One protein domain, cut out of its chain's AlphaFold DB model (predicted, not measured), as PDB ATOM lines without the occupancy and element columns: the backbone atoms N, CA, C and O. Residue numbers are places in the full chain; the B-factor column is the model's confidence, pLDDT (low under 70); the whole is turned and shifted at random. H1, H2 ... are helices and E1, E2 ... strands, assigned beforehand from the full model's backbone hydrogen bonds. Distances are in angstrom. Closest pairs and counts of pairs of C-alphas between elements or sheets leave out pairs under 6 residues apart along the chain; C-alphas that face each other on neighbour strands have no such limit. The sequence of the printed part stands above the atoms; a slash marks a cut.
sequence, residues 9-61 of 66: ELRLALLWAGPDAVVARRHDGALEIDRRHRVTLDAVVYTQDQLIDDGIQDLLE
ATOM      1  N   GLU A   9      -3.962  -7.273  22.486       89.25
ATOM      2  CA  GLU A   9      -2.521  -7.038  22.479       89.25
ATOM      3  C   GLU A   9      -1.754  -8.101  23.278       89.25
ATOM      4  O   GLU A   9      -0.696  -8.557  22.846       89.25
ATOM      5  N   LEU A  10      -2.319  -8.566  24.395       91.56
ATOM      6  CA  LEU A  10      -1.736  -9.625  25.215       91.56
ATOM      7  C   LEU A  10      -1.943 -11.000  24.579       91.56
ATOM      8  O   LEU A  10      -1.043 -11.835  24.654       91.56
ATOM      9  N   ARG A  11      -3.070 -11.219  23.885       90.38
ATOM     10  CA  ARG A  11      -3.291 -12.427  23.072       90.38
ATOM     11  C   ARG A  11      -2.195 -12.566  22.019       90.38
ATOM     12  O   ARG A  11      -1.545 -13.605  21.943       90.38
ATOM     13  N   LEU A  12      -1.963 -11.511  21.233       89.56
ATOM     14  CA  LEU A  12      -0.938 -11.518  20.189       89.56
ATOM     15  C   LEU A  12       0.451 -11.757  20.786       89.56
ATOM     16  O   LEU A  12       1.209 -12.578  20.278       89.56
ATOM     17  N   ALA A  13       0.773 -11.073  21.879       91.38
ATOM     18  CA  ALA A  13       2.083 -11.184  22.490       91.38
ATOM     19  C   ALA A  13       2.343 -12.583  23.093       91.38
ATOM     20  O   ALA A  13       3.441 -13.112  22.926       91.38
ATOM     21  N   LEU A  14       1.332 -13.227  23.693       91.56
ATOM     22  CA  LEU A  14       1.408 -14.625  24.143       91.56
ATOM     23  C   LEU A  14       1.615 -15.603  22.977       91.56
ATOM     24  O   LEU A  14       2.491 -16.462  23.057       91.56
ATOM     25  N   LEU A  15       0.875 -15.446  21.869       90.00
ATOM     26  CA  LEU A  15       1.049 -16.291  20.674       90.00
ATOM     27  C   LEU A  15       2.477 -16.225  20.126       90.00
ATOM     28  O   LEU A  15       3.034 -17.243  19.721       90.00
ATOM     29  N   TRP A  16       3.060 -15.026  20.108       91.12
ATOM     30  CA  TRP A  16       4.411 -14.804  19.599       91.12
ATOM     31  C   TRP A  16       5.503 -15.287  20.557       91.12
ATOM     32  O   TRP A  16       6.555 -15.732  20.101       91.12
ATOM     33  N   ALA A  17       5.274 -15.204  21.869       91.50
ATOM     34  CA  ALA A  17       6.248 -15.611  22.881       91.50
ATOM     35  C   ALA A  17       6.389 -17.140  23.011       91.50
ATOM     36  O   ALA A  17       7.453 -17.626  23.408       91.50
ATOM     37  N   GLY A  18       5.358 -17.894  22.617       90.00
ATOM     38  CA  GLY A  18       5.385 -19.354  22.524       90.00
ATOM     39  C   GLY A  18       4.886 -20.084  23.782       90.00
ATOM     40  O   GLY A  18       4.628 -19.439  24.792       90.00
ATOM     41  N   PRO A  19       4.798 -21.435  23.730       89.31
ATOM     42  CA  PRO A  19       3.977 -22.305  24.601       89.31
ATOM     43  C   PRO A  19       4.141 -22.108  26.114       89.31
ATOM     44  O   PRO A  19       3.186 -22.270  26.868       89.31
ATOM     45  N   ASP A  20       5.349 -21.769  26.561       91.06
ATOM     46  CA  ASP A  20       5.671 -21.617  27.985       91.06
ATOM     47  C   ASP A  20       5.510 -20.176  28.492       91.06
ATOM     48  O   ASP A  20       5.861 -19.883  29.642       91.06
ATOM     49  N   ALA A  21       5.058 -19.257  27.638       94.94
ATOM     50  CA  ALA A  21       4.916 -17.856  27.977       94.94
ATOM     51  C   ALA A  21       3.664 -17.605  28.818       94.94
ATOM     52  O   ALA A  21       2.595 -18.186  28.617       94.94
ATOM     53  N   VAL A  22       3.806 -16.682  29.760       96.00
ATOM     54  CA  VAL A  22       2.715 -16.178  30.586       96.00
ATOM     55  C   VAL A  22       2.808 -14.663  30.664       96.00
ATOM     56  O   VAL A  22       3.898 -14.095  30.606       96.00
ATOM     57  N   VAL A  23       1.660 -14.008  30.820       95.81
ATOM     58  CA  VAL A  23       1.616 -12.611  31.247       95.81
ATOM     59  C   VAL A  23       1.657 -12.610  32.765       95.81
ATOM     60  O   VAL A  23       0.760 -13.162  33.404       95.81
ATOM     61  N   ALA A  24       2.676 -11.984  33.337       95.88
ATOM     62  CA  ALA A  24       2.833 -11.826  34.774       95.88
ATOM     63  C   ALA A  24       2.720 -10.352  35.178       95.88
ATOM     64  O   ALA A  24       3.037  -9.447  34.404       95.88
ATOM     65  N   ARG A  25       2.253 -10.106  36.403       96.06
ATOM     66  CA  ARG A  25       2.216  -8.782  37.017       96.06
ATOM     67  C   ARG A  25       3.425  -8.607  37.922       96.06
ATOM     68  O   ARG A  25       3.615  -9.351  38.880       96.06
ATOM     69  N   ARG A  26       4.206  -7.572  37.640       94.12
ATOM     70  CA  ARG A  26       5.351  -7.149  38.445       94.12
ATOM     71  C   ARG A  26       4.894  -6.462  39.731       94.12
ATOM     72  O   ARG A  26       3.756  -6.008  39.847       94.12
ATOM     73  N   HIS A  27       5.810  -6.309  40.688       92.75
ATOM     74  CA  HIS A  27       5.543  -5.608  41.952       92.75
ATOM     75  C   HIS A  27       5.136  -4.134  41.777       92.75
ATOM     76  O   HIS A  27       4.445  -3.591  42.634       92.75
ATOM     77  N   ASP A  28       5.539  -3.492  40.676       94.00
ATOM     78  CA  ASP A  28       5.144  -2.124  40.313       94.00
ATOM     79  C   ASP A  28       3.770  -2.054  39.610       94.00
ATOM     80  O   ASP A  28       3.308  -0.973  39.251       94.00
ATOM     81  N   GLY A  29       3.101  -3.198  39.428       92.75
ATOM     82  CA  GLY A  29       1.809  -3.316  38.760       92.75
ATOM     83  C   GLY A  29       1.892  -3.414  37.236       92.75
ATOM     84  O   GLY A  29       0.859  -3.640  36.602       92.75
ATOM     85  N   ALA A  30       3.081  -3.289  36.639       94.19
ATOM     86  CA  ALA A  30       3.253  -3.457  35.202       94.19
ATOM     87  C   ALA A  30       3.048  -4.920  34.784       94.19
ATOM     88  O   ALA A  30       3.329  -5.849  35.545       94.19
ATOM     89  N   LEU A  31       2.565  -5.117  33.558       94.69
ATOM     90  CA  LEU A  31       2.465  -6.437  32.945       94.69
ATOM     91  C   LEU A  31       3.717  -6.712  32.114       94.69
ATOM     92  O   LEU A  31       4.153  -5.859  31.344       94.69
ATOM     93  N   GLU A  32       4.265  -7.910  32.254       94.69
ATOM     94  CA  GLU A  32       5.382  -8.396  31.450       94.69
ATOM     95  C   GLU A  32       5.111  -9.809  30.938       94.69
ATOM     96  O   GLU A  32       4.240 -10.513  31.452       94.69
ATOM     97  N   ILE A  33       5.854 -10.214  29.910       94.81
ATOM     98  CA  ILE A  33       5.807 -11.572  29.375       94.81
ATOM     99  C   ILE A  33       7.098 -12.270  29.753       94.81
ATOM    100  O   ILE A  33       8.183 -11.819  29.381       94.81
ATOM    101  N   ASP A  34       6.971 -13.384  30.459       95.31
ATOM    102  CA  ASP A  34       8.100 -14.230  30.831       95.31
ATOM    103  C   ASP A  34       7.697 -15.706  30.732       95.31
ATOM    104  O   ASP A  34       6.563 -16.060  30.401       95.31
ATOM    105  N   ARG A  35       8.648 -16.597  30.985       93.12
ATOM    106  CA  ARG A  35       8.428 -18.036  31.006       93.12
ATOM    107  C   ARG A  35       7.804 -18.449  32.330       93.12
ATOM    108  O   ARG A  35       8.286 -18.068  33.394       93.12
ATOM    109  N   ARG A  36       6.821 -19.347  32.271       92.25
ATOM    110  CA  ARG A  36       6.073 -19.867  33.428       92.25
ATOM    111  C   ARG A  36       6.946 -20.335  34.598       92.25
ATOM    112  O   ARG A  36       6.558 -20.167  35.743       92.25
ATOM    113  N   HIS A  37       8.118 -20.912  34.330       92.44
ATOM    114  CA  HIS A  37       9.027 -21.422  35.369       92.44
ATOM    115  C   HIS A  37       9.896 -20.345  36.044       92.44
ATOM    116  O   HIS A  37      10.623 -20.660  36.982       92.44
ATOM    117  N   ARG A  38       9.887 -19.106  35.538       92.12
ATOM    118  CA  ARG A  38      10.669 -17.977  36.073       92.12
ATOM    119  C   ARG A  38       9.851 -17.048  36.953       92.12
ATOM    120  O   ARG A  38      10.428 -16.274  37.710       92.12
ATOM    121  N   VAL A  39       8.530 -17.145  36.862       92.31
ATOM    122  CA  VAL A  39       7.594 -16.318  37.614       92.31
ATOM    123  C   VAL A  39       6.934 -17.130  38.715       92.31
ATOM    124  O   VAL A  39       6.726 -18.339  38.599       92.31
ATOM    125  N   THR A  40       6.607 -16.458  39.809       92.25
ATOM    126  CA  THR A  40       5.827 -17.052  40.886       92.25
ATOM    127  C   THR A  40       4.368 -17.196  40.444       92.25
ATOM    128  O   THR A  40       3.856 -16.392  39.664       92.25
ATOM    129  N   LEU A  41       3.685 -18.250  40.902       88.31
ATOM    130  CA  LEU A  41       2.321 -18.563  40.448       88.31
ATOM    131  C   LEU A  41       1.307 -17.457  40.778       88.31
ATOM    132  O   LEU A  41       0.344 -17.280  40.044       88.31
ATOM    133  N   ASP A  42       1.533 -16.709  41.855       92.56
ATOM    134  CA  ASP A  42       0.723 -15.563  42.281       92.56
ATOM    135  C   ASP A  42       0.894 -14.325  41.387       92.56
ATOM    136  O   ASP A  42       0.002 -13.478  41.337       92.56
ATOM    137  N   ALA A  43       2.006 -14.223  40.657       93.62
ATOM    138  CA  ALA A  43       2.235 -13.147  39.700       93.62
ATOM    139  C   ALA A  43       1.568 -13.415  38.342       93.62
ATOM    140  O   ALA A  43       1.408 -12.483  37.556       93.62
ATOM    141  N   VAL A  44       1.183 -14.658  38.034       95.12
ATOM    142  CA  VAL A  44       0.611 -15.028  36.731       95.12
ATOM    143  C   VAL A  44      -0.798 -14.453  36.580       95.12
ATOM    144  O   VAL A  44      -1.687 -14.725  37.382       95.12
ATOM    145  N   VAL A  45      -1.007 -13.678  35.517       94.69
ATOM    146  CA  VAL A  45      -2.299 -13.069  35.170       94.69
ATOM    147  C   VAL A  45      -2.978 -13.848  34.051       94.69
ATOM    148  O   VAL A  45      -4.151 -14.190  34.175       94.69
ATOM    149  N   TYR A  46      -2.239 -14.141  32.976       94.31
ATOM    150  CA  TYR A  46      -2.750 -14.886  31.826       94.31
ATOM    151  C   TYR A  46      -1.753 -15.938  31.357       94.31
ATOM    152  O   TYR A  46      -0.538 -15.733  31.391       94.31
ATOM    153  N   THR A  47      -2.277 -17.052  30.873       92.81
ATOM    154  CA  THR A  47      -1.513 -18.188  30.357       92.81
ATOM    155  C   THR A  47      -1.903 -18.494  28.920       92.81
ATOM    156  O   THR A  47      -2.965 -18.090  28.442       92.81
ATOM    157  N   GLN A  48      -1.053 -19.245  28.227       90.38
ATOM    158  CA  GLN A  48      -1.384 -19.726  26.892       90.38
ATOM    159  C   GLN A  48      -2.534 -20.741  26.888       90.38
ATOM    160  O   GLN A  48      -3.309 -20.752  25.938       90.38
ATOM    161  N   ASP A  49      -2.695 -21.523  27.957       88.38
ATOM    162  CA  ASP A  49      -3.828 -22.442  28.112       88.38
ATOM    163  C   ASP A  49      -5.153 -21.665  28.107       88.38
ATOM    164  O   ASP A  49      -6.035 -21.948  27.304       88.38
ATOM    165  N   GLN A  50      -5.243 -20.588  28.900       88.12
ATOM    166  CA  GLN A  50      -6.414 -19.700  28.905       88.12
ATOM    167  C   GLN A  50      -6.663 -19.053  27.543       88.12
ATOM    168  O   GLN A  50      -7.805 -18.906  27.132       88.12
ATOM    169  N   LEU A  51      -5.605 -18.669  26.828       87.75
ATOM    170  CA  LEU A  51      -5.738 -18.115  25.484       87.75
ATOM    171  C   LEU A  51      -6.326 -19.129  24.492       87.75
ATOM    172  O   LEU A  51      -7.108 -18.751  23.618       87.75
ATOM    173  N   ILE A  52      -5.913 -20.393  24.594       84.94
ATOM    174  CA  ILE A  52      -6.425 -21.479  23.756       84.94
ATOM    175  C   ILE A  52      -7.879 -21.765  24.122       84.94
ATOM    176  O   ILE A  52      -8.707 -21.844  23.218       84.94
ATOM    177  N   ASP A  53      -8.201 -21.849  25.412       84.31
ATOM    178  CA  ASP A  53      -9.564 -22.074  25.893       84.31
ATOM    179  C   ASP A  53     -10.508 -20.945  25.451       84.31
ATOM    180  O   ASP A  53     -11.561 -21.227  24.877       84.31
ATOM    181  N   ASP A  54     -10.097 -19.679  25.612       81.88
ATOM    182  CA  ASP A  54     -10.813 -18.503  25.099       81.88
ATOM    183  C   ASP A  54     -11.001 -18.606  23.575       81.88
ATOM    184  O   ASP A  54     -12.091 -18.392  23.053       81.88
ATOM    185  N   GLY A  55      -9.947 -18.967  22.834       80.06
ATOM    186  CA  GLY A  55     -10.005 -19.104  21.378       80.06
ATOM    187  C   GLY A  55     -10.930 -20.227  20.899       80.06
ATOM    188  O   GLY A  55     -11.636 -20.056  19.907       80.06
ATOM    189  N   ILE A  56     -10.948 -21.368  21.593       76.44
ATOM    190  CA  ILE A  56     -11.834 -22.501  21.296       76.44
ATOM    191  C   ILE A  56     -13.289 -22.129  21.603       76.44
ATOM    192  O   ILE A  56     -14.165 -22.410  20.785       76.44
ATOM    193  N   GLN A  57     -13.549 -21.472  22.736       71.56
ATOM    194  CA  GLN A  57     -14.879 -20.964  23.084       71.56
ATOM    195  C   GLN A  57     -15.385 -19.956  22.045       71.56
ATOM    196  O   GLN A  57     -16.511 -20.094  21.562       71.56
ATOM    197  N   ASP A  58     -14.536 -19.002  21.645       73.69
ATOM    198  CA  ASP A  58     -14.842 -18.001  20.619       73.69
ATOM    199  C   ASP A  58     -15.194 -18.663  19.270       73.69
ATOM    200  O   ASP A  58     -16.150 -18.254  18.611       73.69
ATOM    201  N   LEU A  59     -14.439 -19.688  18.853       66.88
ATOM    202  CA  LEU A  59     -14.628 -20.380  17.568       66.88
ATOM    203  C   LEU A  59     -15.856 -21.294  17.533       66.88
ATOM    204  O   LEU A  59     -16.458 -21.463  16.475       66.88
ATOM    205  N   LEU A  60     -16.195 -21.924  18.658       69.12
ATOM    206  CA  LEU A  60     -17.291 -22.891  18.739       69.12
ATOM    207  C   LEU A  60     -18.637 -22.255  19.119       69.12
ATOM    208  O   LEU A  60     -19.621 -22.984  19.232       69.12
ATOM    209  N   GLU A  61     -18.678 -20.939  19.377       67.38
ATOM    210  CA  GLU A  61     -19.786 -20.265  20.084       67.38
ATOM    211  C   GLU A  61     -20.190 -21.009  21.375       67.38
ATOM    212  O   GLU A  61     -21.326 -20.934  21.851       67.38
TER     213      GLU A  61
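AT A GLANCE: This is residues 9 to 61 of the 66 residues of an uncharacterized protein of Marinactinospora thermotolerans DSM 45154 (UniProt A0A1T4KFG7). A small three-stranded sheet has one short helix, H1, over one face, while a longer helix, H2, runs on directly from the edge strand E3 and leads away from the body, its far end, residues 56 to 60, sticking out with Glu 61. This arm makes much of the length of an elongated outline of 37 by 19 by 18 A. The printed part has 53 residues with two named helices and three named strands, in the order H1 E1 E2 E3 H2, and its class is mixed, helices and strands. The sheet's order is E2 E1 E3, all antiparallel, and the whole is only just compact, close to loose, with a radius of gyration of the C-alphas of 11.5 A.

HOW THE PARTS SIT: The inner strand E1, residues 21 to 25, and the edge strand E2, residues 31 to 35, form a hairpin, with N 24 and O 32 within hydrogen-bond range at 2.9 A. The other edge strand, E3, residues 44 to 47, is antiparallel to E1, with N 23 and O 46 within hydrogen-bond range at 2.9 A. H1, residues 9 to 17, is on the sheet over E1 at a height of 8.8 A, only just slantwise to the strands at 31 degrees to E1 on the local plane; the closest C-alphas of H1 and E1 are those of Leu 14 and Ala 21, 6.1 A apart. H2, residues 48 to 60, only grazes the sheet, with its residues 48 to 53. With residues 48 to 51 alone it only just touches H1, with 3 pairs of C-alphas within 8 A, the closest those of Leu 14 and Gln 48 at 6.4 A; they run opposite ways at a steep tilt of 62 degrees. In H1 and H2 every O i to N i+4 pair is within hydrogen-bond range.

IN THESE COORDINATES: H1 begins at C-alpha 9 (-2.521, -7.038, 22.479) and is 12.3 A long. E1 measures 13.1 A, E2 13.2 A and E3 7.4 A. H2, 18.2 A long, ends at C-alpha 60 (-17.291, -22.891, 18.739).

THE WHOLE: The C-alphas farthest apart, those of Asp 28 and Leu 60, are 37.4 A apart. The printed part has no cut, and none of its links is long. The mean pLDDT of the printed part is 89.2, with residues 59 to 61 under 70.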